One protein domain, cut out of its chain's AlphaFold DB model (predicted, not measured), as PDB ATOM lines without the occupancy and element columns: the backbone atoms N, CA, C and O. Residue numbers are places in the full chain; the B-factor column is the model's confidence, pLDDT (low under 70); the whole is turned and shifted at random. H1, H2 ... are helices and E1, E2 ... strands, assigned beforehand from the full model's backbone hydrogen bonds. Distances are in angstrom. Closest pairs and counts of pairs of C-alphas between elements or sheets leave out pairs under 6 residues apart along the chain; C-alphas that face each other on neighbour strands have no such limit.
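Overview. This is residues 32 to 65 and 97 to 270 of the 290 residues of the protein "Hypothetical protein" of Haptolina brevifila (UniProt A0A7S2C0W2). A rounded body made largely of loops has the small two-stranded sheet E3-E4 near its middle and a second one, the hairpin E1-E2, toward one side of it, with E1 close beside E3; short helices are scattered round the two sheets. H1 is beside the hairpin, the antiparallel helices H4 and H5 are side by side, and H8, H9 and H10 lie away from the sheets, with residues 265 to 270 of H10 sticking out. The printed part has 208 residues, in chain order H1 H2 H3 H4 E1 E2 H5 E3 H6 H7 E4 H8 H9 H10, ten helices and four strands, and both sheets are antiparallel. Its class is mixed, helices and strands, with 84 of the 208 residues in named elements. It is compact, with a radius of gyration of the C-alphas of 18.4 A, and spans 51 by 39 by 37 A.

Along the chain. E1 is residues 121 to 126, 13.9 A long, and E2 is 132 to 136, 13.2 A. E3 is residues 155 to 157 and E4 is 198 to 200. H1, residues 32 to 36, begins with C-alpha 32 at (-40.467, -20.279, 9.396). H2 is residues 55 to 62, H3 101 to 104, H4 110 to 117, and H5 137 to 146, 14.3 A long. H6 is residues 167 to 171, H7 183 to 187, H8 238 to 241 and H9 252 to 258. H10, residues 260 to 270, is 15.5 A long and ends with C-alpha 270 at (-42.447, -55.711, 36.600).

Arrangement. The hairpin E1 and E2 is antiparallel at 145 degrees, with N 124 and O 133 within hydrogen-bond range at 2.8 A. The closest C-alphas of E1 and E3 are those of Val 124 and Ile 155, 4.3 A apart. E3 and E4 are antiparallel at 176 degrees, with N 155 and O 200 within range at 2.9 A. The closest C-alphas of H1 and E1, those of Glu 36 and Glu 126, are 5.5 A apart. H4 and H5 touch, closest at the C-alphas of Leu 114 and Lys 138, 5.9 A, with a shallow tilt of 23 degrees, opposite ways. H3 and H6 are close but not clearly touching, the C-alphas of Pro 101 and His 171 being 7.7 A apart. H2 and H9 are close but not clearly touching, about perpendicular at 75 degrees, the C-alphas of Leu 55 and Ala 257 being 7.4 A apart. H9 and H10 meet only through their link, H8 and H10 are near each other with 5 pairs of C-alphas within 10 A, and H7 touches no helix. Every O i to N i+4 pair is within range in H1, H2, H4, H5, H9 and H10; H6 and H7 each have 0 of 1, but 2 of 2 O i to N i+3 pairs, and H3 and H8 are too short for an O i to N i+4 pair.

Size, cuts and confidence. The C-alphas of Glu 164 and Glu 269, the two farthest apart, are 55.1 A apart. Residues 66 to 96 are not printed, and C-alphas 65 and 97 are 20.6 A apart across the cut. The links H1 to H2, H6 to H7 and E4 to H8 are long. Residues 186 to 191 stand free, as do 265 to 270. The mean pLDDT of the printed part is 93.0, and residues 266 to 270 are under 70.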
ATOM      1  N   ALA A  32     -41.323 -19.556   8.458       98.06
ATOM      2  CA  ALA A  32     -40.467 -20.279   9.396       98.06
ATOM      3  C   ALA A  32     -40.833 -21.768   9.437       98.06
ATOM      4  O   ALA A  32     -39.959 -22.610   9.268       98.06
ATOM      5  N   LYS A  33     -42.131 -22.078   9.529       97.75
ATOM      6  CA  LYS A  33     -42.668 -23.443   9.453       97.75
ATOM      7  C   LYS A  33     -42.229 -24.179   8.184       97.75
ATOM      8  O   LYS A  33     -41.763 -25.308   8.265       97.75
ATOM      9  N   ALA A  34     -42.356 -23.530   7.027       96.75
ATOM     10  CA  ALA A  34     -41.981 -24.113   5.739       96.75
ATOM     11  C   ALA A  34     -40.466 -24.307   5.573       96.75
ATOM     12  O   ALA A  34     -40.052 -25.131   4.769       96.75
ATOM     13  N   LYS A  35     -39.638 -23.542   6.295       96.56
ATOM     14  CA  LYS A  35     -38.185 -23.740   6.311       96.56
ATOM     15  C   LYS A  35     -37.779 -24.891   7.223       96.56
ATOM     16  O   LYS A  35     -36.982 -25.706   6.797       96.56
ATOM     17  N   GLU A  36     -38.349 -24.948   8.425       94.38
ATOM     18  CA  GLU A  36     -38.042 -25.987   9.417       94.38
ATOM     19  C   GLU A  36     -38.514 -27.374   8.982       94.38
ATOM     20  O   GLU A  36     -37.811 -28.369   9.114       94.38
ATOM     21  N   TYR A  37     -39.730 -27.450   8.440       92.81
ATOM     22  CA  TYR A  37     -40.309 -28.704   7.978       92.81
ATOM     23  C   TYR A  37     -40.828 -28.553   6.543       92.81
ATOM     24  O   TYR A  37     -42.047 -28.515   6.337       92.81
ATOM     25  N   PRO A  38     -39.946 -28.521   5.524       90.81
ATOM     26  CA  PRO A  38     -40.336 -28.267   4.130       90.81
ATOM     27  C   PRO A  38     -41.338 -29.275   3.564       90.81
ATOM     28  O   PRO A  38     -42.107 -28.966   2.656       90.81
ATOM     29  N   ARG A  39     -41.354 -30.491   4.119       91.94
ATOM     30  CA  ARG A  39     -42.247 -31.583   3.701       91.94
ATOM     31  C   ARG A  39     -43.561 -31.646   4.488       91.94
ATOM     32  O   ARG A  39     -44.396 -32.499   4.190       91.94
ATOM     33  N   ARG A  40     -43.751 -30.805   5.510       94.06
ATOM     34  CA  ARG A  40     -44.960 -30.799   6.351       94.06
ATOM     35  C   ARG A  40     -46.002 -29.867   5.729       94.06
ATOM     36  O   ARG A  40     -45.778 -28.665   5.626       94.06
ATOM     37  N   THR A  41     -47.149 -30.420   5.328       94.75
ATOM     38  CA  THR A  41     -48.278 -29.615   4.828       94.75
ATOM     39  C   THR A  41     -48.875 -28.761   5.954       94.75
ATOM     40  O   THR A  41     -48.653 -29.076   7.130       94.75
ATOM     41  N   PRO A  42     -49.654 -27.706   5.644       91.94
ATOM     42  CA  PRO A  42     -50.337 -26.907   6.661       91.94
ATOM     43  C   PRO A  42     -51.171 -27.745   7.643       91.94
ATOM     44  O   PRO A  42     -51.061 -27.552   8.850       91.94
ATOM     45  N   GLU A  43     -51.918 -28.736   7.155       94.00
ATOM     46  CA  GLU A  43     -52.743 -29.641   7.973       94.00
ATOM     47  C   GLU A  43     -51.880 -30.603   8.800       94.00
ATOM     48  O   GLU A  43     -52.273 -31.040   9.880       94.00
ATOM     49  N   GLY A  44     -50.677 -30.917   8.309       95.25
ATOM     50  CA  GLY A  44     -49.706 -31.760   8.997       95.25
ATOM     51  C   GLY A  44     -49.222 -31.184  10.328       95.25
ATOM     52  O   GLY A  44     -48.755 -31.947  11.168       95.25
ATOM     53  N   TRP A  45     -49.352 -29.871  10.546       96.69
ATOM     54  CA  TRP A  45     -49.010 -29.228  11.817       96.69
ATOM     55  C   TRP A  45     -49.987 -29.544  12.948       96.69
ATOM     56  O   TRP A  45     -49.599 -29.412  14.103       96.69
ATOM     57  N   THR A  46     -51.220 -29.947  12.639       97.00
ATOM     58  CA  THR A  46     -52.295 -30.169  13.626       97.00
ATOM     59  C   THR A  46     -52.979 -31.529  13.459       97.00
ATOM     60  O   THR A  46     -54.086 -31.738  13.955       97.00
ATOM     61  N   LYS A  47     -52.371 -32.439  12.692       96.19
ATOM     62  CA  LYS A  47     -52.961 -33.717  12.282       96.19
ATOM     63  C   LYS A  47     -53.274 -34.645  13.460       96.19
ATOM     64  O   LYS A  47     -54.268 -35.365  13.403       96.19
ATOM     65  N   ALA A  48     -52.424 -34.677  14.481       96.00
ATOM     66  CA  ALA A  48     -52.608 -35.503  15.673       96.00
ATOM     67  C   ALA A  48     -53.605 -34.883  16.666       96.00
ATOM     68  O   ALA A  48     -54.157 -35.592  17.505       96.00
ATOM     69  N   GLY A  49     -53.866 -33.576  16.563       96.88
ATOM     70  CA  GLY A  49     -54.865 -32.879  17.367       96.88
ATOM     71  C   GLY A  49     -54.503 -32.775  18.850       96.88
ATOM     72  O   GLY A  49     -55.403 -32.667  19.689       96.88
ATOM     73  N   TYR A  50     -53.214 -32.790  19.205       97.06
ATOM     74  CA  TYR A  50     -52.768 -32.806  20.604       97.06
ATOM     75  C   TYR A  50     -53.199 -31.566  21.390       97.06
ATOM     76  O   TYR A  50     -53.375 -31.644  22.603       97.06
ATOM     77  N   ALA A  51     -53.427 -30.433  20.720       96.81
ATOM     78  CA  ALA A  51     -53.934 -29.221  21.361       96.81
ATOM     79  C   ALA A  51     -55.297 -29.417  22.056       96.81
ATOM     80  O   ALA A  51     -55.602 -28.695  22.999       96.81
ATOM     81  N   ASN A  52     -56.105 -30.392  21.619       96.31
ATOM     82  CA  ASN A  52     -57.431 -30.667  22.183       96.31
ATOM     83  C   ASN A  52     -57.546 -32.077  22.792       96.31
ATOM     84  O   ASN A  52     -58.645 -32.499  23.140       96.31
ATOM     85  N   SER A  53     -56.445 -32.828  22.900       96.12
ATOM     86  CA  SER A  53     -56.487 -34.234  23.327       96.12
ATOM     87  C   SER A  53     -56.524 -34.427  24.846       96.12
ATOM     88  O   SER A  53     -56.751 -35.538  25.312       96.12
ATOM     89  N   GLY A  54     -56.237 -33.379  25.626       95.56
ATOM     90  CA  GLY A  54     -56.040 -33.484  27.076       95.56
ATOM     91  C   GLY A  54     -54.723 -34.161  27.483       95.56
ATOM     92  O   GLY A  54     -54.463 -34.306  28.676       95.56
ATOM     93  N   LEU A  55     -53.860 -34.531  26.524       94.00
ATOM     94  CA  LEU A  55     -52.614 -35.260  26.788       94.00
ATOM     95  C   LEU A  55     -51.701 -34.524  27.776       94.00
ATOM     96  O   LEU A  55     -51.156 -35.143  28.681       94.00
ATOM     97  N   ILE A  56     -51.546 -33.206  27.642       93.12
ATOM     98  CA  ILE A  56     -50.679 -32.429  28.539       93.12
ATOM     99  C   ILE A  56     -51.221 -32.419  29.968       93.12
ATOM    100  O   ILE A  56     -50.462 -32.602  30.921       93.12
ATOM    101  N   GLU A  57     -52.532 -32.246  30.126       92.56
ATOM    102  CA  GLU A  57     -53.171 -32.305  31.435       92.56
ATOM    103  C   GLU A  57     -53.028 -33.699  32.050       92.56
ATOM    104  O   GLU A  57     -52.647 -33.811  33.219       92.56
ATOM    105  N   GLN A  58     -53.239 -34.752  31.260       92.19
ATOM    106  CA  GLN A  58     -53.015 -36.130  31.682       92.19
ATOM    107  C   GLN A  58     -51.569 -36.336  32.144       92.19
ATOM    108  O   GLN A  58     -51.359 -36.699  33.298       92.19
ATOM    109  N   LEU A  59     -50.572 -36.028  31.307       89.31
ATOM    110  CA  LEU A  59     -49.150 -36.169  31.644       89.31
ATOM    111  C   LEU A  59     -48.785 -35.377  32.903       89.31
ATOM    112  O   LEU A  59     -48.041 -35.860  33.755       89.31
ATOM    113  N   SER A  60     -49.357 -34.184  33.078       88.19
ATOM    114  CA  SER A  60     -49.125 -33.373  34.272       88.19
ATOM    115  C   SER A  60     -49.593 -34.049  35.563       88.19
ATOM    116  O   SER A  60     -49.067 -33.714  36.624       88.19
ATOM    117  N   ARG A  61     -50.534 -34.996  35.485       87.12
ATOM    118  CA  ARG A  61     -51.076 -35.752  36.622       87.12
ATOM    119  C   ARG A  61     -50.462 -37.144  36.753       87.12
ATOM    120  O   ARG A  61     -50.358 -37.632  37.868       87.12
ATOM    121  N   THR A  62     -50.099 -37.776  35.637       83.69
ATOM    122  CA  THR A  62     -49.698 -39.190  35.611       83.69
ATOM    123  C   THR A  62     -48.194 -39.404  35.587       83.69
ATOM    124  O   THR A  62     -47.758 -40.478  35.975       83.69
ATOM    125  N   VAL A  63     -47.398 -38.437  35.113       84.38
ATOM    126  CA  VAL A  63     -45.936 -38.581  35.126       84.38
ATOM    127  C   VAL A  63     -45.441 -38.380  36.562       84.38
ATOM    128  O   VAL A  63     -45.577 -37.258  37.082       84.38
ATOM    129  N   PRO A  64     -44.878 -39.429  37.195       83.31
ATOM    130  CA  PRO A  64     -44.398 -39.346  38.563       83.31
ATOM    131  C   PRO A  64     -43.154 -38.466  38.623       83.31
ATOM    132  O   PRO A  64     -42.357 -38.409  37.683       83.31
ATOM    133  N   ASP A  65     -42.971 -37.778  39.743       83.69
ATOM    134  CA  ASP A  65     -41.756 -37.003  39.970       83.69
ATOM    135  C   ASP A  65     -40.743 -37.820  40.758       83.69
ATOM    136  O   ASP A  65     -40.749 -37.802  41.984       83.69
ATOM    137  N   CYS A  97     -31.531 -20.094  41.133       94.69
ATOM    138  CA  CYS A  97     -31.838 -18.987  40.224       94.69
ATOM    139  C   CYS A  97     -32.434 -17.765  40.948       94.69
ATOM    140  O   CYS A  97     -32.696 -16.750  40.315       94.69
ATOM    141  N   ASN A  98     -32.676 -17.837  42.263       92.56
ATOM    142  CA  ASN A  98     -33.453 -16.820  42.988       92.56
ATOM    143  C   ASN A  98     -32.791 -15.433  42.992       92.56
ATOM    144  O   ASN A  98     -33.479 -14.419  43.084       92.56
ATOM    145  N   SER A  99     -31.461 -15.386  42.926       94.19
ATOM    146  CA  SER A  99     -30.685 -14.144  42.899       94.19
ATOM    147  C   SER A  99     -30.479 -13.582  41.491       94.19
ATOM    148  O   SER A  99     -29.977 -12.467  41.360       94.19
ATOM    149  N   TRP A 100     -30.844 -14.327  40.444       97.19
ATOM    150  CA  TRP A 100     -30.634 -13.912  39.060       97.19
ATOM    151  C   TRP A 100     -31.545 -12.732  38.714       97.19
ATOM    152  O   TRP A 100     -32.743 -12.811  39.003       97.19
ATOM    153  N   PRO A 101     -31.042 -11.664  38.062       97.38
ATOM    154  CA  PRO A 101     -31.892 -10.570  37.589       97.38
ATOM    155  C   PRO A 101     -33.054 -11.047  36.708       97.38
ATOM    156  O   PRO A 101     -34.158 -10.517  36.831       97.38
ATOM    157  N   ALA A 102     -32.855 -12.107  35.912       95.88
ATOM    158  CA  ALA A 102     -33.915 -12.758  35.134       95.88
ATOM    159  C   ALA A 102     -35.158 -13.096  35.976       95.88
ATOM    160  O   ALA A 102     -36.284 -12.925  35.509       95.88
ATOM    161  N   VAL A 103     -34.946 -13.549  37.219       93.62
ATOM    162  CA  VAL A 103     -35.996 -13.962  38.161       93.62
ATOM    163  C   VAL A 103     -36.374 -12.817  39.098       93.62
ATOM    164  O   VAL A 103     -37.538 -12.433  39.163       93.62
ATOM    165  N   ARG A 104     -35.399 -12.253  39.820       95.44
ATOM    166  CA  ARG A 104     -35.615 -11.254  40.880       95.44
ATOM    167  C   ARG A 104     -36.255  -9.969  40.361       95.44
ATOM    168  O   ARG A 104     -37.033  -9.346  41.073       95.44
ATOM    169  N   GLU A 105     -35.903  -9.572  39.145       95.62
ATOM    170  CA  GLU A 105     -36.387  -8.346  38.503       95.62
ATOM    171  C   GLU A 105     -37.384  -8.655  37.375       95.62
ATOM    172  O   GLU A 105     -37.738  -7.765  36.614       95.62
ATOM    173  N   ALA A 106     -37.823  -9.916  37.255       94.31
ATOM    174  CA  ALA A 106     -38.760 -10.394  36.236       94.31
ATOM    175  C   ALA A 106     -38.367 -10.061  34.779       94.31
ATOM    176  O   ALA A 106     -39.229 -10.037  33.897       94.31
ATOM    177  N   ARG A 107     -37.068  -9.862  34.499       95.62
ATOM    178  CA  ARG A 107     -36.571  -9.502  33.156       95.62
ATOM    179  C   ARG A 107     -36.878 -10.558  32.099       95.62
ATOM    180  O   ARG A 107     -36.953 -10.240  30.920       95.62
ATOM    181  N   TRP A 108     -37.053 -11.816  32.511       95.25
ATOM    182  CA  TRP A 108     -37.409 -12.923  31.619       95.25
ATOM    183  C   TRP A 108     -38.900 -13.302  31.717       95.25
ATOM    184  O   TRP A 108     -39.269 -14.463  31.537       95.25
ATOM    185  N   SER A 109     -39.768 -12.328  32.008       92.19
ATOM    186  CA  SER A 109     -41.215 -12.429  31.769       92.19
ATOM    187  C   SER A 109     -41.542 -12.247  30.279       92.19
ATOM    188  O   SER A 109     -40.738 -11.697  29.526       92.19
ATOM    189  N   ALA A 110     -42.718 -12.700  29.833       90.06
ATOM    190  CA  ALA A 110     -43.125 -12.535  28.433       90.06
ATOM    191  C   ALA A 110     -43.221 -11.048  28.055       90.06
ATOM    192  O   ALA A 110     -42.794 -10.654  26.972       90.06
ATOM    193  N   GLU A 111     -43.724 -10.229  28.973       90.81
ATOM    194  CA  GLU A 111     -43.884  -8.787  28.852       90.81
ATOM    195  C   GLU A 111     -42.529  -8.080  28.737       90.81
ATOM    196  O   GLU A 111     -42.301  -7.348  27.773       90.81
ATOM    197  N   SER A 112     -41.600  -8.338  29.667       94.06
ATOM    198  CA  SER A 112     -40.267  -7.716  29.650       94.06
ATOM    199  C   SER A 112     -39.463  -8.125  28.420       94.06
ATOM    200  O   SER A 112     -38.877  -7.268  27.758       94.06
ATOM    201  N   LEU A 113     -39.487  -9.412  28.060       95.38
ATOM    202  CA  LEU A 113     -38.797  -9.908  26.872       95.38
ATOM    203  C   LEU A 113     -39.374  -9.301  25.589       95.38
ATOM    204  O   LEU A 113     -38.618  -8.928  24.693       95.38
ATOM    205  N   LEU A 114     -40.700  -9.178  25.489       94.12
ATOM    206  CA  LEU A 114     -41.353  -8.553  24.343       94.12
ATOM    207  C   LEU A 114     -41.008  -7.065  24.230       94.12
ATOM    208  O   LEU A 114     -40.753  -6.585  23.126       94.12
ATOM    209  N   HIS A 115     -40.992  -6.354  25.357       93.88
ATOM    210  CA  HIS A 115     -40.653  -4.938  25.409       93.88
ATOM    211  C   HIS A 115     -39.194  -4.682  25.004       93.88
ATOM    212  O   HIS A 115     -38.936  -3.808  24.179       93.88
ATOM    213  N   GLU A 116     -38.238  -5.439  25.552       95.56
ATOM    214  CA  GLU A 116     -36.806  -5.198  25.321       95.56
ATOM    215  C   GLU A 116     -36.302  -5.799  24.000       95.56
ATOM    216  O   GLU A 116     -35.538  -5.153  23.287       95.56
ATOM    217  N   TYR A 117     -36.769  -6.998  23.634       97.44
ATOM    218  CA  TYR A 117     -36.217  -7.785  22.520       97.44
ATOM    219  C   TYR A 117     -37.247  -8.138  21.437       97.44
ATOM    220  O   TYR A 117     -36.993  -8.984  20.577       97.44
ATOM    221  N   GLY A 118     -38.430  -7.516  21.435       96.00
ATOM    222  CA  GLY A 118     -39.522  -7.847  20.509       96.00
ATOM    223  C   GLY A 118     -39.143  -7.773  19.023       96.00
ATOM    224  O   GLY A 118     -39.649  -8.552  18.204       96.00
ATOM    225  N   GLU A 119     -38.233  -6.864  18.662       96.19
ATOM    226  CA  GLU A 119     -37.744  -6.688  17.291       96.19
ATOM    227  C   GLU A 119     -36.550  -7.584  16.931       96.19
ATOM    228  O   GLU A 119     -36.251  -7.740  15.735       96.19
ATOM    229  N   ASP A 120     -35.914  -8.201  17.926       98.25
ATOM    230  CA  ASP A 120     -34.784  -9.106  17.761       98.25
ATOM    231  C   ASP A 120     -35.216 -10.470  17.263       98.25
ATOM    232  O   ASP A 120     -36.339 -10.929  17.472       98.25
ATOM    233  N   ARG A 121     -34.301 -11.126  16.552       98.12
ATOM    234  CA  ARG A 121     -34.537 -12.433  15.956       98.12
ATOM    235  C   ARG A 121     -33.897 -13.528  16.786       98.12
ATOM    236  O   ARG A 121     -32.710 -13.449  17.085       98.12
ATOM    237  N   PHE A 122     -34.664 -14.580  17.032       98.62
ATOM    238  CA  PHE A 122     -34.209 -15.770  17.736       98.62
ATOM    239  C   PHE A 122     -34.354 -17.003  16.857       98.62
ATOM    240  O   PHE A 122     -35.259 -17.074  16.014       98.62
ATOM    241  N   LYS A 123     -33.414 -17.933  17.010       98.56
ATOM    242  CA  LYS A 123     -33.402 -19.184  16.254       98.56
ATOM    243  C   LYS A 123     -34.557 -20.065  16.719       98.56
ATOM    244  O   LYS A 123     -34.654 -20.359  17.905       98.56
ATOM    245  N   VAL A 124     -35.400 -20.485  15.781       98.06
ATOM    246  CA  VAL A 124     -36.559 -21.366  16.014       98.06
ATOM    247  C   VAL A 124     -36.415 -22.736  15.350       98.06
ATOM    248  O   VAL A 124     -37.373 -23.503  15.348       98.06
ATOM    249  N   GLY A 125     -35.264 -22.987  14.714       95.44
ATOM    250  CA  GLY A 125     -35.111 -24.101  13.793       95.44
ATOM    251  C   GLY A 125     -33.863 -24.066  12.898       95.44
ATOM    252  O   GLY A 125     -33.050 -23.135  12.989       95.44
ATOM    253  N   GLU A 126     -33.737 -25.054  12.020       95.31
ATOM    254  CA  GLU A 126     -32.772 -25.237  10.932       95.31
ATOM    255  C   GLU A 126     -33.491 -25.768   9.676       95.31
ATOM    256  O   GLU A 126     -34.354 -26.633   9.771       95.31
ATOM    257  N   ASP A 127     -33.158 -25.255   8.488       92.25
ATOM    258  CA  ASP A 127     -33.693 -25.815   7.236       92.25
ATOM    259  C   ASP A 127     -32.939 -27.079   6.778       92.25
ATOM    260  O   ASP A 127     -31.968 -27.497   7.405       92.25
ATOM    261  N   ASP A 128     -33.395 -27.710   5.685       90.25
ATOM    262  CA  ASP A 128     -32.837 -28.976   5.164       90.25
ATOM    263  C   ASP A 128     -31.321 -28.903   4.852       90.25
ATOM    264  O   ASP A 128     -30.648 -29.935   4.832       90.25
ATOM    265  N   ASP A 129     -30.780 -27.697   4.638       90.56
ATOM    266  CA  ASP A 129     -29.356 -27.441   4.384       90.56
ATOM    267  C   ASP A 129     -28.572 -27.092   5.672       90.56
ATOM    268  O   ASP A 129     -27.373 -26.802   5.627       90.56
ATOM    269  N   GLY A 130     -29.238 -27.101   6.831       91.31
ATOM    270  CA  GLY A 130     -28.670 -26.762   8.134       91.31
ATOM    271  C   GLY A 130     -28.563 -25.259   8.403       91.31
ATOM    272  O   GLY A 130     -27.905 -24.856   9.371       91.31
ATOM    273  N   TYR A 131     -29.177 -24.392   7.586       94.69
ATOM    274  CA  TYR A 131     -29.160 -22.958   7.865       94.69
ATOM    275  C   TYR A 131     -30.177 -22.604   8.951       94.69
ATOM    276  O   TYR A 131     -31.338 -23.012   8.896       94.69
ATOM    277  N   PRO A 132     -29.792 -21.768   9.929       96.38
ATOM    278  CA  PRO A 132     -30.668 -21.431  11.038       96.38
ATOM    279  C   PRO A 132     -31.889 -20.619  10.582       96.38
ATOM    280  O   PRO A 132     -31.784 -19.610   9.871       96.38
ATOM    281  N   VAL A 133     -33.061 -21.023  11.061       98.06
ATOM    282  CA  VAL A 133     -34.334 -20.338  10.836       98.06
ATOM    283  C   VAL A 133     -34.592 -19.383  11.994       98.06
ATOM    284  O   VAL A 133     -34.611 -19.777  13.155       98.06
ATOM    285  N   TYR A 134     -34.817 -18.110  11.674       98.12
ATOM    286  CA  TYR A 134     -34.982 -17.043  12.659       98.12
ATOM    287  C   TYR A 134     -36.343 -16.353  12.548       98.12
ATOM    288  O   TYR A 134     -36.785 -15.998  11.448       98.12
ATOM    289  N   VAL A 135     -36.957 -16.059  13.694       98.12
ATOM    290  CA  VAL A 135     -38.216 -15.302  13.808       98.12
ATOM    291  C   VAL A 135     -38.036 -14.160  14.807       98.12
ATOM    292  O   VAL A 135     -37.278 -14.292  15.764       98.12
ATOM    293  N   LYS A 136     -38.695 -13.015  14.569       98.00
ATOM    294  CA  LYS A 136     -38.695 -11.920  15.550       98.00
ATOM    295  C   LYS A 136     -39.446 -12.339  16.806       98.00
ATOM    296  O   LYS A 136     -40.528 -12.914  16.677       98.00
ATOM    297  N   LEU A 137     -38.930 -11.992  17.980       98.00
ATOM    298  CA  LEU A 137     -39.498 -12.433  19.248       98.00
ATOM    299  C   LEU A 137     -40.977 -12.072  19.387       98.00
ATOM    300  O   LEU A 137     -41.763 -12.923  19.787       98.00
ATOM    301  N   LYS A 138     -41.395 -10.878  18.950       96.19
ATOM    302  CA  LYS A 138     -42.811 -10.485  18.995       96.19
ATOM    303  C   LYS A 138     -43.743 -11.422  18.230       96.19
ATOM    304  O   LYS A 138     -44.818 -11.756  18.713       96.19
ATOM    305  N   TYR A 139     -43.315 -11.897  17.059       97.44
ATOM    306  CA  TYR A 139     -44.104 -12.853  16.284       97.44
ATOM    307  C   TYR A 139     -44.101 -14.223  16.951       97.44
ATOM    308  O   TYR A 139     -45.105 -14.922  16.897       97.44
ATOM    309  N   PHE A 140     -42.990 -14.609  17.580       97.94
ATOM    310  CA  PHE A 140     -42.912 -15.876  18.293       97.94
ATOM    311  C   PHE A 140     -43.790 -15.885  19.551       97.94
ATOM    312  O   PHE A 140     -44.515 -16.850  19.761       97.94
ATOM    313  N   ILE A 141     -43.801 -14.806  20.340       95.94
ATOM    314  CA  ILE A 141     -44.678 -14.673  21.515       95.94
ATOM    315  C   ILE A 141     -46.151 -14.706  21.090       95.94
ATOM    316  O   ILE A 141     -46.922 -15.475  21.657       95.94
ATOM    317  N   GLN A 142     -46.534 -13.971  20.038       95.31
ATOM    318  CA  GLN A 142     -47.891 -14.067  19.489       95.31
ATOM    319  C   GLN A 142     -48.227 -15.498  19.036       95.31
ATOM    320  O   GLN A 142     -49.286 -16.027  19.367       95.31
ATOM    321  N   TYR A 143     -47.301 -16.157  18.334       96.88
ATOM    322  CA  TYR A 143     -47.455 -17.548  17.911       96.88
ATOM    323  C   TYR A 143     -47.663 -18.499  19.095       96.88
ATOM    324  O   TYR A 143     -48.557 -19.342  19.042       96.88
ATOM    325  N   MET A 144     -46.894 -18.348  20.175       95.56
ATOM    326  CA  MET A 144     -47.020 -19.175  21.378       95.56
ATOM    327  C   MET A 144     -48.419 -19.115  21.994       95.56
ATOM    328  O   MET A 144     -48.882 -20.109  22.546       95.56
ATOM    329  N   MET A 145     -49.078 -17.961  21.906       92.00
ATOM    330  CA  MET A 145     -50.396 -17.733  22.497       92.00
ATOM    331  C   MET A 145     -51.540 -18.267  21.632       92.00
ATOM    332  O   MET A 145     -52.602 -18.596  22.152       92.00
ATOM    333  N   GLU A 146     -51.341 -18.338  20.317       94.50
ATOM    334  CA  GLU A 146     -52.396 -18.688  19.358       94.50
ATOM    335  C   GLU A 146     -52.285 -20.127  18.824       94.50
ATOM    336  O   GLU A 146     -53.259 -20.673  18.297       94.50
ATOM    337  N   THR A 147     -51.103 -20.745  18.907       97.12
ATOM    338  CA  THR A 147     -50.816 -21.986  18.184       97.12
ATOM    339  C   THR A 147     -51.569 -23.209  18.712       97.12
ATOM    340  O   THR A 147     -51.597 -23.515  19.907       97.12
ATOM    341  N   LYS A 148     -52.104 -23.985  17.769       97.56
ATOM    342  CA  LYS A 148     -52.685 -25.317  17.996       97.56
ATOM    343  C   LYS A 148     -51.839 -26.433  17.390       97.56
ATOM    344  O   LYS A 148     -52.315 -27.557  17.281       97.56
ATOM    345  N   ASP A 149     -50.605 -26.119  17.000       98.19
ATOM    346  CA  ASP A 149     -49.699 -27.100  16.414       98.19
ATOM    347  C   ASP A 149     -49.434 -28.248  17.392       98.19
ATOM    348  O   ASP A 149     -49.326 -28.030  18.603       98.19
ATOM    349  N   ASP A 150     -49.308 -29.458  16.857       97.94
ATOM    350  CA  ASP A 150     -49.034 -30.679  17.605       97.94
ATOM    351  C   ASP A 150     -47.647 -30.630  18.238       97.94
ATOM    352  O   ASP A 150     -47.541 -30.785  19.450       97.94
ATOM    353  N   SER A 151     -46.618 -30.343  17.430       97.31
ATOM    354  CA  SER A 151     -45.256 -30.011  17.866       97.31
ATOM    355  C   SER A 151     -44.915 -28.599  17.366       97.31
ATOM    356  O   SER A 151     -44.557 -28.430  16.194       97.31
ATOM    357  N   PRO A 152     -45.150 -27.562  18.193       98.12
ATOM    358  CA  PRO A 152     -44.924 -26.169  17.815       98.12
ATOM    359  C   PRO A 152     -43.450 -25.838  17.555       98.12
ATOM    360  O   PRO A 152     -42.559 -26.469  18.120       98.12
ATOM    361  N   LEU A 153     -43.200 -24.775  16.779       98.12
ATOM    362  CA  LEU A 153     -41.875 -24.154  16.681       98.12
ATOM    363  C   LEU A 153     -41.349 -23.794  18.077       98.12
ATOM    364  O   LEU A 153     -42.111 -23.387  18.961       98.12
ATOM    365  N   TYR A 154     -40.034 -23.885  18.244       97.12
ATOM    366  CA  TYR A 154     -39.378 -23.781  19.541       97.12
ATOM    367  C   TYR A 154     -38.130 -22.910  19.437       97.12
ATOM    368  O   TYR A 154     -37.254 -23.201  18.627       97.12
ATOM    369  N   ILE A 155     -38.031 -21.839  20.234       98.62
ATOM    370  CA  ILE A 155     -36.783 -21.073  20.298       98.62
ATOM    371  C   ILE A 155     -35.731 -21.938  20.983       98.62
ATOM    372  O   ILE A 155     -35.910 -22.358  22.128       98.62
ATOM    373  N   PHE A 156     -34.627 -22.153  20.275       98.12
ATOM    374  CA  PHE A 156     -33.453 -22.874  20.746       98.12
ATOM    375  C   PHE A 156     -32.203 -22.179  20.196       98.12
ATOM    376  O   PHE A 156     -31.635 -22.560  19.169       98.12
ATOM    377  N   ASP A 157     -31.815 -21.082  20.845       98.38
ATOM    378  CA  ASP A 157     -30.840 -20.136  20.303       98.38
ATOM    379  C   ASP A 157     -29.554 -20.113  21.121       98.38
ATOM    380  O   ASP A 157     -29.552 -19.685  22.273       98.38
ATOM    381  N   SER A 158     -28.454 -20.546  20.506       96.94
ATOM    382  CA  SER A 158     -27.139 -20.576  21.144       96.94
ATOM    383  C   SER A 158     -26.348 -19.278  21.066       96.94
ATOM    384  O   SER A 158     -25.323 -19.156  21.726       96.94
ATOM    385  N   SER A 159     -26.790 -18.328  20.242       95.75
ATOM    386  CA  SER A 159     -26.058 -17.083  19.962       95.75
ATOM    387  C   SER A 159     -26.702 -15.849  20.605       95.75
ATOM    388  O   SER A 159     -26.328 -14.710  20.317       95.75
ATOM    389  N   PHE A 160     -27.705 -16.067  21.461       96.44
ATOM    390  CA  PHE A 160     -28.485 -15.010  22.105       96.44
ATOM    391  C   PHE A 160     -27.650 -14.076  22.987       96.44
ATOM    392  O   PHE A 160     -28.017 -12.924  23.172       96.44
ATOM    393  N   ALA A 161     -26.526 -14.551  23.521       94.50
ATOM    394  CA  ALA A 161     -25.689 -13.805  24.453       94.50
ATOM    395  C   ALA A 161     -24.494 -13.114  23.763       94.50
ATOM    396  O   ALA A 161     -23.707 -12.429  24.420       94.50
ATOM    397  N   GLU A 162     -24.346 -13.299  22.450       93.50
ATOM    398  CA  GLU A 162     -23.200 -12.877  21.643       93.50
ATOM    399  C   GLU A 162     -23.566 -11.769  20.648       93.50
ATOM    400  O   GLU A 162     -22.721 -10.938  20.315       93.50
ATOM    401  N   ARG A 163     -24.813 -11.736  20.161       95.50
ATOM    402  CA  ARG A 163     -25.265 -10.726  19.192       95.50
ATOM    403  C   ARG A 163     -25.381  -9.350  19.841       95.50
ATOM    404  O   ARG A 163     -25.920  -9.225  20.936       95.50
ATOM    405  N   GLU A 164     -24.975  -8.306  19.119       95.56
ATOM    406  CA  GLU A 164     -24.919  -6.923  19.624       95.56
ATOM    407  C   GLU A 164     -26.210  -6.461  20.319       95.56
ATOM    408  O   GLU A 164     -26.145  -5.885  21.400       95.56
ATOM    409  N   SER A 165     -27.373  -6.762  19.738       96.81
ATOM    410  CA  SER A 165     -28.674  -6.323  20.250       96.81
ATOM    411  C   SER A 165     -29.209  -7.135  21.435       96.81
ATOM    412  O   SER A 165     -30.065  -6.652  22.160       96.81
ATOM    413  N   THR A 166     -28.696  -8.350  21.665       97.44
ATOM    414  CA  THR A 166     -29.203  -9.275  22.706       97.44
ATOM    415  C   THR A 166     -28.145  -9.648  23.747       97.44
ATOM    416  O   THR A 166     -28.458 -10.259  24.764       97.44
ATOM    417  N   ARG A 167     -26.891  -9.199  23.583       95.94
ATOM    418  CA  ARG A 167     -25.785  -9.508  24.505       95.94
ATOM    419  C   ARG A 167     -26.029  -9.068  25.948       95.94
ATOM    420  O   ARG A 167     -25.350  -9.580  26.834       95.94
ATOM    421  N   SER A 168     -26.945  -8.127  26.207       96.50
ATOM    422  CA  SER A 168     -27.299  -7.730  27.576       96.50
ATOM    423  C   SER A 168     -27.913  -8.888  28.372       96.50
ATOM    424  O   SER A 168     -27.623  -8.989  29.562       96.50
ATOM    425  N   MET A 169     -28.597  -9.835  27.712       97.12
ATOM    426  CA  MET A 169     -29.212 -11.017  28.344       97.12
ATOM    427  C   MET A 169     -28.212 -11.880  29.129       97.12
ATOM    428  O   MET A 169     -28.580 -12.590  30.065       97.12
ATOM    429  N   ARG A 170     -26.917 -11.826  28.784       95.62
ATOM    430  CA  ARG A 170     -25.855 -12.557  29.500       95.62
ATOM    431  C   ARG A 170     -25.640 -12.063  30.934       95.62
ATOM    432  O   ARG A 170     -24.950 -12.725  31.700       95.62
ATOM    433  N   HIS A 171     -26.148 -10.876  31.261       96.81
ATOM    434  CA  HIS A 171     -26.040 -10.268  32.584       96.81
ATOM    435  C   HIS A 171     -27.230 -10.612  33.486       96.81
ATOM    436  O   HIS A 171     -27.213 -10.260  34.664       96.81
ATOM    437  N   ASP A 172     -28.237 -11.319  32.964       97.00
ATOM    438  CA  ASP A 172     -29.447 -11.650  33.715       97.00
ATOM    439  C   ASP A 172     -29.338 -12.946  34.522       97.00
ATOM    440  O   ASP A 172     -30.256 -13.286  35.268       97.00
ATOM    441  N   TRP A 173     -28.222 -13.663  34.405       95.44
ATOM    442  CA  TRP A 173     -27.944 -14.896  35.133       95.44
ATOM    443  C   TRP A 173     -26.451 -15.020  35.439       95.44
ATOM    444  O   TRP A 173     -25.606 -14.350  34.842       95.44
ATOM    445  N   THR A 174     -26.119 -15.893  36.384       94.25
ATOM    446  CA  THR A 174     -24.734 -16.233  36.726       94.25
ATOM    447  C   THR A 174     -24.567 -17.740  36.745       94.25
ATOM    448  O   THR A 174     -25.496 -18.464  37.103       94.25
ATOM    449  N   LEU A 175     -23.376 -18.220  36.393       93.25
ATOM    450  CA  LEU A 175     -23.060 -19.644  36.439       93.25
ATOM    451  C   LEU A 175     -23.283 -20.182  37.868       93.25
ATOM    452  O   LEU A 175     -22.778 -19.576  38.818       93.25
ATOM    453  N   PRO A 176     -24.065 -21.262  38.061       93.56
ATOM    454  CA  PRO A 176     -24.243 -21.841  39.387       93.56
ATOM    455  C   PRO A 176     -22.924 -22.395  39.939       93.56
ATOM    456  O   PRO A 176     -22.104 -22.909  39.182       93.56
ATOM    457  N   LYS A 177     -22.766 -22.356  41.269       93.38
ATOM    458  CA  LYS A 177     -21.535 -22.769  41.974       93.38
ATOM    459  C   LYS A 177     -21.060 -24.199  41.671       93.38
ATOM    460  O   LYS A 177     -19.889 -24.483  41.817       93.38
ATOM    461  N   PHE A 178     -21.956 -25.081  41.230       94.94
ATOM    462  CA  PHE A 178     -21.645 -26.480  40.926       94.94
ATOM    463  C   PHE A 178     -21.029 -26.702  39.538       94.94
ATOM    464  O   PHE A 178     -20.492 -27.768  39.284       94.94
ATOM    465  N   PHE A 179     -21.139 -25.733  38.622       92.56
ATOM    466  CA  PHE A 179     -20.809 -25.925  37.200       92.56
ATOM    467  C   PHE A 179     -19.760 -24.928  36.719       92.56
ATOM    468  O   PHE A 179     -19.828 -24.439  35.594       92.56
ATOM    469  N   THR A 180     -18.831 -24.554  37.599       90.31
ATOM    470  CA  THR A 180     -17.805 -23.543  37.310       90.31
ATOM    471  C   THR A 180     -16.683 -24.065  36.424       90.31
ATOM    472  O   THR A 180     -16.035 -23.275  35.732       90.31
ATOM    473  N   ASP A 181     -16.480 -25.381  36.420       87.94
ATOM    474  CA  ASP A 181     -15.481 -26.041  35.595       87.94
ATOM    475  C   ASP A 181     -15.973 -26.121  34.146       87.94
ATOM    476  O   ASP A 181     -16.745 -26.989  33.751       87.94
ATOM    477  N   ASP A 182     -15.514 -25.172  33.333       90.44
ATOM    478  CA  ASP A 182     -15.801 -25.103  31.901       90.44
ATOM    479  C   ASP A 182     -14.553 -25.469  31.085       90.44
ATOM    480  O   ASP A 182     -13.841 -24.609  30.557       90.44
ATOM    481  N   LEU A 183     -14.263 -26.771  30.989       92.88
ATOM    482  CA  LEU A 183     -13.052 -27.276  30.326       92.88
ATOM    483  C   LEU A 183     -12.991 -26.921  28.830       92.88
ATOM    484  O   LEU A 183     -11.902 -26.724  28.284       92.88
ATOM    485  N   PHE A 184     -14.137 -26.756  28.161       94.50
ATOM    486  CA  PHE A 184     -14.176 -26.346  26.751       94.50
ATOM    487  C   PHE A 184     -13.658 -24.925  26.522       94.50
ATOM    488  O   PHE A 184     -13.220 -24.609  25.408       94.50
ATOM    489  N   LYS A 185     -13.607 -24.088  27.563       92.81
ATOM    490  CA  LYS A 185     -12.978 -22.765  27.500       92.81
ATOM    491  C   LYS A 185     -11.514 -22.833  27.049       92.81
ATOM    492  O   LYS A 185     -11.048 -21.915  26.375       92.81
ATOM    493  N   LEU A 186     -10.804 -23.930  27.340       93.81
ATOM    494  CA  LEU A 186      -9.401 -24.138  26.944       93.81
ATOM    495  C   LEU A 186      -9.208 -24.226  25.419       93.81
ATOM    496  O   LEU A 186      -8.136 -23.907  24.905       93.81
ATOM    497  N   VAL A 187     -10.246 -24.613  24.674       93.94
ATOM    498  CA  VAL A 187     -10.212 -24.678  23.202       93.94
ATOM    499  C   VAL A 187     -10.336 -23.275  22.574       93.94
ATOM    500  O   VAL A 187      -9.908 -23.054  21.431       93.94
ATOM    501  N   GLY A 188     -10.824 -22.302  23.353       93.50
ATOM    502  CA  GLY A 188     -11.030 -20.902  22.987       93.50
ATOM    503  C   GLY A 188     -12.424 -20.629  22.413       93.50
ATOM    504  O   GLY A 188     -12.969 -21.446  21.671       93.50
ATOM    505  N   GLU A 189     -12.975 -19.443  22.696       91.75
ATOM    506  CA  GLU A 189     -14.367 -19.070  22.368       91.75
ATOM    507  C   GLU A 189     -14.734 -19.226  20.886       91.75
ATOM    508  O   GLU A 189     -15.851 -19.603  20.562       91.75
ATOM    509  N   ARG A 190     -13.789 -19.005  19.963       91.06
ATOM    510  CA  ARG A 190     -14.050 -19.151  18.520       91.06
ATOM    511  C   ARG A 190     -14.176 -20.612  18.063       91.06
ATOM    512  O   ARG A 190     -14.749 -20.864  17.011       91.06
ATOM    513  N   ARG A 191     -13.555 -21.553  18.777       93.94
ATOM    514  CA  ARG A 191     -13.429 -22.962  18.353       93.94
ATOM    515  C   ARG A 191     -14.251 -23.925  19.198       93.94
ATOM    516  O   ARG A 191     -14.475 -25.049  18.762       93.94
ATOM    517  N   ARG A 192     -14.645 -23.523  20.406       95.62
ATOM    518  CA  ARG A 192     -15.497 -24.346  21.262       95.62
ATOM    519  C   ARG A 192     -16.871 -24.563  20.603       95.62
ATOM    520  O   ARG A 192     -17.364 -23.654  19.933       95.62
ATOM    521  N   PRO A 193     -17.500 -25.732  20.797       95.12
ATOM    522  CA  PRO A 193     -18.888 -25.933  20.400       95.12
ATOM    523  C   PRO A 193     -19.832 -24.952  21.121       95.12
ATOM    524  O   PRO A 193     -19.491 -24.459  22.203       95.12
ATOM    525  N   PRO A 194     -21.031 -24.687  20.566       95.19
ATOM    526  CA  PRO A 194     -22.100 -24.015  21.301       95.19
ATOM    527  C   PRO A 194     -22.385 -24.734  22.627       95.19
ATOM    528  O   PRO A 194     -22.389 -25.961  22.658       95.19
ATOM    529  N   TYR A 195     -22.593 -23.978  23.711       94.94
ATOM    530  CA  TYR A 195     -22.643 -24.531  25.078       94.94
ATOM    531  C   TYR A 195     -23.703 -23.892  25.988       94.94
ATOM    532  O   TYR A 195     -23.838 -24.268  27.150       94.94
ATOM    533  N   ARG A 196     -24.445 -22.905  25.486       95.75
ATOM    534  CA  ARG A 196     -25.531 -22.235  26.205       95.75
ATOM    535  C   ARG A 196     -26.645 -21.921  25.232       95.75
ATOM    536  O   ARG A 196     -26.358 -21.549  24.101       95.75
ATOM    537  N   TRP A 197     -27.890 -22.050  25.672       97.88
ATOM    538  CA  TRP A 197     -29.059 -21.821  24.829       97.88
ATOM    539  C   TRP A 197     -30.125 -21.052  25.595       97.88
ATOM    540  O   TRP A 197     -30.448 -21.398  26.732       97.88
ATOM    541  N   LEU A 198     -30.705 -20.040  24.948       97.81
ATOM    542  CA  LEU A 198     -32.005 -19.519  25.345       97.81
ATOM    543  C   LEU A 198     -33.073 -20.446  24.777       97.81
ATOM    544  O   LEU A 198     -33.082 -20.744  23.579       97.81
ATOM    545  N   VAL A 199     -33.973 -20.876  25.653       98.12
ATOM    546  CA  VAL A 199     -34.982 -21.877  25.336       98.12
ATOM    547  C   VAL A 199     -36.361 -21.346  25.713       98.12
ATOM    548  O   VAL A 199     -36.647 -21.150  26.894       98.12
ATOM    549  N   LEU A 200     -37.222 -21.130  24.717       97.81
ATOM    550  CA  LEU A 200     -38.577 -20.598  24.898       97.81
ATOM    551  C   LEU A 200     -39.554 -21.325  23.970       97.81
ATOM    552  O   LEU A 200     -39.302 -21.469  22.777       97.81
ATOM    553  N   GLY A 201     -40.690 -21.767  24.505       97.31
ATOM    554  CA  GLY A 201     -41.664 -22.521  23.725       97.31
ATOM    555  C   GLY A 201     -43.046 -22.578  24.350       97.31
ATOM    556  O   GLY A 201     -43.164 -22.461  25.573       97.31
ATOM    557  N   PRO A 202     -44.090 -22.765  23.526       97.25
ATOM    558  CA  PRO A 202     -45.437 -23.002  24.019       97.25
ATOM    559  C   PRO A 202     -45.582 -24.439  24.535       97.25
ATOM    560  O   PRO A 202     -44.693 -25.284  24.395       97.25
ATOM    561  N   GLU A 203     -46.744 -24.733  25.106       96.38
ATOM    562  CA  GLU A 203     -47.140 -26.099  25.433       96.38
ATOM    563  C   GLU A 203     -46.956 -27.049  24.229       96.38
ATOM    564  O   GLU A 203     -47.145 -26.643  23.084       96.38
ATOM    565  N   ARG A 204     -46.608 -28.317  24.498       97.62
ATOM    566  CA  ARG A 204     -46.325 -29.396  23.522       97.62
ATOM    567  C   ARG A 204     -44.988 -29.293  22.782       97.62
ATOM    568  O   ARG A 204     -44.531 -30.306  22.260       97.62
ATOM    569  N   SER A 205     -44.325 -28.135  22.786       97.94
ATOM    570  CA  SER A 205     -42.947 -28.032  22.284       97.94
ATOM    571  C   SER A 205     -41.962 -28.764  23.205       97.94
ATOM    572  O   SER A 205     -42.185 -28.893  24.414       97.94
ATOM    573  N   GLY A 206     -40.857 -29.256  22.647       96.56
ATOM    574  CA  GLY A 206     -39.822 -29.929  23.423       96.56
ATOM    575  C   GLY A 206     -38.788 -30.634  22.559       96.56
ATOM    576  O   GLY A 206     -38.870 -30.628  21.335       96.56
ATOM    577  N   SER A 207     -37.823 -31.269  23.217       95.56
ATOM    578  CA  SER A 207     -36.761 -32.035  22.562       95.56
ATOM    579  C   SER A 207     -37.046 -33.529  22.675       95.56
ATOM    580  O   SER A 207     -37.382 -34.021  23.752       95.56
ATOM    581  N   TYR A 208     -36.925 -34.252  21.560       96.25
ATOM    582  CA  TYR A 208     -37.015 -35.714  21.543       96.25
ATOM    583  C   TYR A 208     -35.893 -36.348  22.383       96.25
ATOM    584  O   TYR A 208     -34.894 -35.690  22.673       96.25
ATOM    585  N   ILE A 209     -36.034 -37.621  22.769       93.88
ATOM    586  CA  ILE A 209     -35.010 -38.337  23.546       93.88
ATOM    587  C   ILE A 209     -33.659 -38.285  22.821       93.88
ATOM    588  O   ILE A 209     -33.546 -38.671  21.655       93.88
ATOM    589  N   HIS A 210     -32.631 -37.840  23.536       94.06
ATOM    590  CA  HIS A 210     -31.257 -37.749  23.055       94.06
ATOM    591  C   HIS A 210     -30.269 -37.905  24.213       94.06
ATOM    592  O   HIS A 210     -30.651 -37.909  25.382       94.06
ATOM    593  N   ILE A 211     -29.003 -38.063  23.844       92.06
ATOM    594  CA  ILE A 211     -27.843 -37.962  24.723       92.06
ATOM    595  C   ILE A 211     -27.098 -36.711  24.258       92.06
ATOM    596  O   ILE A 211     -26.944 -36.524  23.045       92.06
ATOM    597  N   ASP A 212     -26.685 -35.856  25.190       93.50
ATOM    598  CA  ASP A 212     -25.963 -34.630  24.850       93.50
ATOM    599  C   ASP A 212     -24.654 -34.947  24.086       93.50
ATOM    600  O   ASP A 212     -24.041 -36.005  24.253       93.50
ATOM    601  N   PRO A 213     -24.217 -34.082  23.164       92.88
ATOM    602  CA  PRO A 213     -23.058 -34.373  22.332       92.88
ATOM    603  C   PRO A 213     -21.757 -34.402  23.149       92.88
ATOM    604  O   PRO A 213     -21.640 -33.773  24.193       92.88
ATOM    605  N   LEU A 214     -20.740 -35.102  22.636       92.44
ATOM    606  CA  LEU A 214     -19.369 -35.111  23.183       92.44
ATOM    607  C   LEU A 214     -19.237 -35.537  24.660       92.44
ATOM    608  O   LEU A 214     -18.205 -35.268  25.270       92.44
ATOM    609  N   GLY A 215     -20.242 -36.209  25.228       90.19
ATOM    610  CA  GLY A 215     -20.195 -36.660  26.621       90.19
ATOM    611  C   GLY A 215     -20.279 -35.519  27.645       90.19
ATOM    612  O   GLY A 215     -19.791 -35.671  28.761       90.19
ATOM    613  N   THR A 216     -20.838 -34.359  27.274       93.50
ATOM    614  CA  THR A 216     -20.968 -33.190  28.164       93.50
ATOM    615  C   THR A 216     -22.210 -33.214  29.034       93.50
ATOM    616  O   THR A 216     -23.321 -33.186  28.508       93.50
ATOM    617  N   SER A 217     -22.063 -33.181  30.354       94.12
ATOM    618  CA  SER A 217     -23.222 -33.015  31.236       94.12
ATOM    619  C   SER A 217     -23.851 -31.628  31.056       94.12
ATOM    620  O   SER A 217     -23.167 -30.678  30.662       94.12
ATOM    621  N   ALA A 218     -25.142 -31.491  31.358       94.81
ATOM    622  CA  ALA A 218     -25.859 -30.228  31.193       94.81
ATOM    623  C   ALA A 218     -26.648 -29.839  32.441       94.81
ATOM    624  O   ALA A 218     -27.102 -30.688  33.199       94.81
ATOM    625  N   TRP A 219     -26.870 -28.538  32.626       95.69
ATOM    626  CA  TRP A 219     -27.819 -28.003  33.601       95.69
ATOM    627  C   TRP A 219     -28.910 -27.202  32.882       95.69
ATOM    628  O   TRP A 219     -28.624 -26.387  32.007       95.69
ATOM    629  N   ASN A 220     -30.178 -27.413  33.252       97.12
ATOM    630  CA  ASN A 220     -31.318 -26.684  32.686       97.12
ATOM    631  C   ASN A 220     -32.020 -25.826  33.747       97.12
ATOM    632  O   ASN A 220     -32.659 -26.366  34.652       97.12
ATOM    633  N   ALA A 221     -31.915 -24.497  33.632       96.56
ATOM    634  CA  ALA A 221     -32.581 -23.548  34.525       96.56
ATOM    635  C   ALA A 221     -33.976 -23.168  34.009       96.56
ATOM    636  O   ALA A 221     -34.126 -22.340  33.111       96.56
ATOM    637  N   LEU A 222     -35.013 -23.762  34.605       95.75
ATOM    638  CA  LEU A 222     -36.404 -23.454  34.283       95.75
ATOM    639  C   LEU A 222     -36.892 -22.222  35.060       95.75
ATOM    640  O   LEU A 222     -37.154 -22.314  36.258       95.75
ATOM    641  N   LEU A 223     -37.048 -21.088  34.371       94.06
ATOM    642  CA  LEU A 223     -37.467 -19.826  35.004       94.06
ATOM    643  C   LEU A 223     -38.986 -19.606  35.007       94.06
ATOM    644  O   LEU A 223     -39.516 -18.986  35.925       94.06
ATOM    645  N   ALA A 224     -39.696 -20.127  34.004       90.19
ATOM    646  CA  ALA A 224     -41.143 -19.991  33.871       90.19
ATOM    647  C   ALA A 224     -41.771 -21.249  33.255       90.19
ATOM    648  O   ALA A 224     -41.159 -21.938  32.438       90.19
ATOM    649  N   GLY A 225     -43.018 -21.535  33.631       92.56
ATOM    650  CA  GLY A 225     -43.771 -22.682  33.122       92.56
ATOM    651  C   GLY A 225     -43.394 -24.015  33.779       92.56
ATOM    652  O   GLY A 225     -43.016 -24.072  34.950       92.56
ATOM    653  N   ARG A 226     -43.575 -25.115  33.039       92.69
ATOM    654  CA  ARG A 226     -43.306 -26.491  33.484       92.69
ATOM    655  C   ARG A 226     -42.689 -27.292  32.342       92.69
ATOM    656  O   ARG A 226     -43.121 -27.157  31.201       92.69
ATOM    657  N   LYS A 227     -41.721 -28.153  32.658       94.69
ATOM    658  CA  LYS A 227     -41.144 -29.133  31.729       94.69
ATOM    659  C   LYS A 227     -41.348 -30.539  32.284       94.69
ATOM    660  O   LYS A 227     -41.213 -30.747  33.485       94.69
ATOM    661  N   CYS A 228     -41.683 -31.474  31.402       93.50
ATOM    662  CA  CYS A 228     -41.790 -32.892  31.716       93.50
ATOM    663  C   CYS A 228     -40.529 -33.592  31.208       93.50
ATOM    664  O   CYS A 228     -40.205 -33.472  30.027       93.50
ATOM    665  N   TRP A 229     -39.822 -34.293  32.093       93.06
ATOM    666  CA  TRP A 229     -38.563 -34.965  31.784       93.06
ATOM    667  C   TRP A 229     -38.730 -36.476  31.916       93.06
ATOM    668  O   TRP A 229     -39.396 -36.950  32.832       93.06
ATOM    669  N   ALA A 230     -38.101 -37.217  31.009       91.69
ATOM    670  CA  ALA A 230     -37.893 -38.652  31.135       91.69
ATOM    671  C   ALA A 230     -36.390 -38.910  30.992       91.69
ATOM    672  O   ALA A 230     -35.814 -38.652  29.935       91.69
ATOM    673  N   CYS A 231     -35.758 -39.364  32.072       90.31
ATOM    674  CA  CYS A 231     -34.325 -39.633  32.130       90.31
ATOM    675  C   CYS A 231     -34.102 -41.142  32.227       90.31
ATOM    676  O   CYS A 231     -34.758 -41.820  33.016       90.31
ATOM    677  N   PHE A 232     -33.158 -41.657  31.447       89.31
ATOM    678  CA  PHE A 232     -32.817 -43.076  31.407       89.31
ATOM    679  C   PHE A 232     -31.321 -43.243  31.637       89.31
ATOM    680  O   PHE A 232     -30.543 -42.356  31.294       89.31
ATOM    681  N   ARG A 233     -30.911 -44.386  32.198       86.81
ATOM    682  CA  ARG A 233     -29.484 -44.691  32.326       86.81
ATOM    683  C   ARG A 233     -28.851 -44.792  30.933       86.81
ATOM    684  O   ARG A 233     -29.497 -45.329  30.032       86.81
ATOM    685  N   PRO A 234     -27.575 -44.405  30.765       83.38
ATOM    686  CA  PRO A 234     -26.859 -44.588  29.499       83.38
ATOM    687  C   PRO A 234     -26.826 -46.047  29.021       83.38
ATOM    688  O   PRO A 234     -26.761 -46.316  27.826       83.38
ATOM    689  N   SER A 235     -26.910 -47.004  29.952       84.75
ATOM    690  CA  SER A 235     -26.969 -48.440  29.665       84.75
ATOM    691  C   SER A 235     -28.328 -48.925  29.142       84.75
ATOM    692  O   SER A 235     -28.449 -50.095  28.781       84.75
ATOM    693  N   THR A 236     -29.372 -48.090  29.154       87.62
ATOM    694  CA  THR A 236     -30.694 -48.466  28.643       87.62
ATOM    695  C   THR A 236     -30.623 -48.649  27.121       87.62
ATOM    696  O   THR A 236     -30.194 -47.726  26.426       87.62
ATOM    697  N   PRO A 237     -31.061 -49.801  26.567       89.81
ATOM    698  CA  PRO A 237     -31.011 -50.040  25.128       89.81
ATOM    699  C   PRO A 237     -31.752 -48.959  24.339       89.81
ATOM    700  O   PRO A 237     -32.901 -48.618  24.639       89.81
ATOM    701  N   LYS A 238     -31.099 -48.430  23.302       89.69
ATOM    702  CA  LYS A 238     -31.620 -47.309  22.515       89.69
ATOM    703  C   LYS A 238     -32.965 -47.636  21.879       89.69
ATOM    704  O   LYS A 238     -33.824 -46.770  21.807       89.69
ATOM    705  N   GLU A 239     -33.174 -48.872  21.453       90.62
ATOM    706  CA  GLU A 239     -34.384 -49.328  20.766       90.62
ATOM    707  C   GLU A 239     -35.616 -49.302  21.679       90.62
ATOM    708  O   GLU A 239     -36.738 -49.203  21.184       90.62
ATOM    709  N   VAL A 240     -35.413 -49.357  23.000       89.00
ATOM    710  CA  VAL A 240     -36.485 -49.272  24.001       89.00
ATOM    711  C   VAL A 240     -36.978 -47.832  24.129       89.00
ATOM    712  O   VAL A 240     -38.182 -47.584  24.117       89.00
ATOM    713  N   VAL A 241     -36.054 -46.874  24.223       90.88
ATOM    714  CA  VAL A 241     -36.384 -45.456  24.457       90.88
ATOM    715  C   VAL A 241     -36.500 -44.637  23.171       90.88
ATOM    716  O   VAL A 241     -37.102 -43.574  23.173       90.88
ATOM    717  N   GLN A 242     -35.955 -45.115  22.058       93.00
ATOM    718  CA  GLN A 242     -36.024 -44.508  20.730       93.00
ATOM    719  C   GLN A 242     -36.327 -45.595  19.688       93.00
ATOM    720  O   GLN A 242     -35.467 -45.918  18.859       93.00
ATOM    721  N   PRO A 243     -37.538 -46.183  19.709       91.31
ATOM    722  CA  PRO A 243     -37.887 -47.235  18.767       91.31
ATOM    723  C   PRO A 243     -37.728 -46.741  17.319       91.31
ATOM    724  O   PRO A 243     -38.093 -45.598  17.021       91.31
ATOM    725  N   PRO A 244     -37.225 -47.578  16.386       87.38
ATOM    726  CA  PRO A 244     -36.962 -47.158  15.006       87.38
ATOM    727  C   PRO A 244     -38.185 -46.580  14.286       87.38
ATOM    728  O   PRO A 244     -38.040 -45.747  13.391       87.38
ATOM    729  N   LYS A 245     -39.386 -47.035  14.667       88.12
ATOM    730  CA  LYS A 245     -40.668 -46.549  14.159       88.12
ATOM    731  C   LYS A 245     -41.669 -46.418  15.304       88.12
ATOM    732  O   LYS A 245     -41.915 -47.381  16.026       88.12
ATOM    733  N   HIS A 246     -42.279 -45.246  15.414       90.00
ATOM    734  CA  HIS A 246     -43.485 -45.011  16.199       90.00
ATOM    735  C   HIS A 246     -44.297 -43.873  15.569       90.00
ATOM    736  O   HIS A 246     -43.799 -43.127  14.721       90.00
ATOM    737  N   GLU A 247     -45.563 -43.765  15.958       88.56
ATOM    738  CA  GLU A 247     -46.459 -42.709  15.486       88.56
ATOM    739  C   GLU A 247     -45.973 -41.321  15.924       88.56
ATOM    740  O   GLU A 247     -45.375 -41.165  16.988       88.56
ATOM    741  N   GLY A 248     -46.214 -40.318  15.075       83.38
ATOM    742  CA  GLY A 248     -45.888 -38.913  15.345       83.38
ATOM    743  C   GLY A 248     -44.427 -38.504  15.108       83.38
ATOM    744  O   GLY A 248     -44.120 -37.318  15.184       83.38
ATOM    745  N   GLY A 249     -43.538 -39.434  14.738       88.50
ATOM    746  CA  GLY A 249     -42.144 -39.119  14.402       88.50
ATOM    747  C   GLY A 249     -41.299 -38.717  15.616       88.50
ATOM    748  O   GLY A 249     -41.695 -38.923  16.756       88.50
ATOM    749  N   ARG A 250     -40.107 -38.152  15.382       92.62
ATOM    750  CA  ARG A 250     -39.133 -37.818  16.442       92.62
ATOM    751  C   ARG A 250     -39.419 -36.473  17.114       92.62
ATOM    752  O   ARG A 250     -38.562 -35.600  17.161       92.62
ATOM    753  N   GLU A 251     -40.630 -36.322  17.626       95.06
ATOM    754  CA  GLU A 251     -41.094 -35.142  18.358       95.06
ATOM    755  C   GLU A 251     -41.333 -35.520  19.826       95.06
ATOM    756  O   GLU A 251     -41.805 -36.625  20.117       95.06
ATOM    757  N   ALA A 252     -41.033 -34.625  20.772       96.38
ATOM    758  CA  ALA A 252     -41.161 -34.924  22.204       96.38
ATOM    759  C   ALA A 252     -42.592 -35.334  22.591       96.38
ATOM    760  O   ALA A 252     -42.805 -36.350  23.253       96.38
ATOM    761  N   ILE A 253     -43.587 -34.575  22.128       97.31
ATOM    762  CA  ILE A 253     -45.004 -34.844  22.397       97.31
ATOM    763  C   ILE A 253     -45.461 -36.199  21.843       97.31
ATOM    764  O   ILE A 253     -46.172 -36.934  22.524       97.31
ATOM    765  N   ALA A 254     -44.992 -36.573  20.648       96.81
ATOM    766  CA  ALA A 254     -45.288 -37.863  20.035       96.81
ATOM    767  C   ALA A 254     -44.664 -39.014  20.834       96.81
ATOM    768  O   ALA A 254     -45.295 -40.053  21.039       96.81
ATOM    769  N   TRP A 255     -43.446 -38.824  21.344       97.12
ATOM    770  CA  TRP A 255     -42.801 -39.796  22.220       97.12
ATOM    771  C   TRP A 255     -43.607 -40.029  23.505       97.12
ATOM    772  O   TRP A 255     -43.896 -41.176  23.856       97.12
ATOM    773  N   PHE A 256     -44.044 -38.953  24.167       95.62
ATOM    774  CA  PHE A 256     -44.888 -39.054  25.360       95.62
ATOM    775  C   PHE A 256     -46.275 -39.644  25.071       95.62
ATOM    776  O   PHE A 256     -46.850 -40.288  25.944       95.62
ATOM    777  N   ALA A 257     -46.804 -39.467  23.860       95.56
ATOM    778  CA  ALA A 257     -48.082 -40.045  23.456       95.56
ATOM    779  C   ALA A 257     -47.988 -41.551  23.147       95.56
ATOM    780  O   ALA A 257     -48.899 -42.304  23.483       95.56
ATOM    781  N   HIS A 258     -46.907 -42.002  22.501       95.12
ATOM    782  CA  HIS A 258     -46.876 -43.319  21.842       95.12
ATOM    783  C   HIS A 258     -45.799 -44.286  22.353       95.12
ATOM    784  O   HIS A 258     -45.898 -45.496  22.100       95.12
ATOM    785  N   VAL A 259     -44.768 -43.781  23.035       94.19
ATOM    786  CA  VAL A 259     -43.654 -44.581  23.568       94.19
ATOM    787  C   VAL A 259     -43.731 -44.643  25.089       94.19
ATOM    788  O   VAL A 259     -43.805 -45.739  25.637       94.19
ATOM    789  N   TYR A 260     -43.809 -43.491  25.762       92.38
ATOM    790  CA  TYR A 260     -43.847 -43.411  27.226       92.38
ATOM    791  C   TYR A 260     -44.893 -44.331  27.889       92.38
ATOM    792  O   TYR A 260     -44.514 -45.065  28.802       92.38
ATOM    793  N   PRO A 261     -46.161 -44.408  27.427       90.56
ATOM    794  CA  PRO A 261     -47.160 -45.252  28.085       90.56
ATOM    795  C   PRO A 261     -46.791 -46.741  28.077       90.56
ATOM    796  O   PRO A 261     -47.127 -47.467  29.004       90.56
ATOM    797  N   LYS A 262     -46.060 -47.199  27.051       89.31
ATOM    798  CA  LYS A 262     -45.604 -48.592  26.947       89.31
ATOM    799  C   LYS A 262     -44.500 -48.903  27.954       89.31
ATOM    800  O   LYS A 262     -44.422 -50.031  28.426       89.31
ATOM    801  N   LEU A 263     -43.669 -47.911  28.284       86.06
ATOM    802  CA  LEU A 263     -42.611 -48.050  29.284       86.06
ATOM    803  C   LEU A 263     -43.202 -48.146  30.692       86.06
ATOM    804  O   LEU A 263     -42.804 -49.023  31.447       86.06
ATOM    805  N   VAL A 264     -44.200 -47.313  31.004       77.69
ATOM    806  CA  VAL A 264     -44.886 -47.347  32.307       77.69
ATOM    807  C   VAL A 264     -45.628 -48.667  32.509       77.69
ATOM    808  O   VAL A 264     -45.502 -49.273  33.562       77.69
ATOM    809  N   VAL A 265     -46.345 -49.165  31.493       70.75
ATOM    810  CA  VAL A 265     -47.036 -50.465  31.591       70.75
ATOM    811  C   VAL A 265     -46.043 -51.613  31.788       70.75
ATOM    812  O   VAL A 265     -46.278 -52.478  32.626       70.75
ATOM    813  N   ALA A 266     -44.924 -51.613  31.057       61.94
ATOM    814  CA  ALA A 266     -43.886 -52.626  31.228       61.94
ATOM    815  C   ALA A 266     -43.255 -52.569  32.631       61.94
ATOM    816  O   ALA A 266     -43.011 -53.613  33.235       61.94
ATOM    817  N   GLU A 267     -43.026 -51.371  33.177       60.28
ATOM    818  CA  GLU A 267     -42.577 -51.205  34.559       60.28
ATOM    819  C   GLU A 267     -43.632 -51.652  35.568       60.28
ATOM    820  O   GLU A 267     -43.269 -52.357  36.496       60.28
ATOM    821  N   ASP A 268     -44.916 -51.338  35.386       57.47
ATOM    822  CA  ASP A 268     -46.001 -51.784  36.271       57.47
ATOM    823  C   ASP A 268     -46.157 -53.312  36.267       57.47
ATOM    824  O   ASP A 268     -46.391 -53.923  37.313       57.47
ATOM    825  N   GLU A 269     -45.993 -53.968  35.118       49.41
ATOM    826  CA  GLU A 269     -45.963 -55.434  35.032       49.41
ATOM    827  C   GLU A 269     -44.776 -56.029  35.806       49.41
ATOM    828  O   GLU A 269     -44.913 -57.079  36.443       49.41
ATOM    829  N   VAL A 270     -43.637 -55.334  35.822       52.88
ATOM    830  CA  VAL A 270     -42.447 -55.711  36.600       52.88
ATOM    831  C   VAL A 270     -42.594 -55.349  38.091       52.88
ATOM    832  O   VAL A 270     -42.197 -56.142  38.946       52.88
TER     833      VAL A 270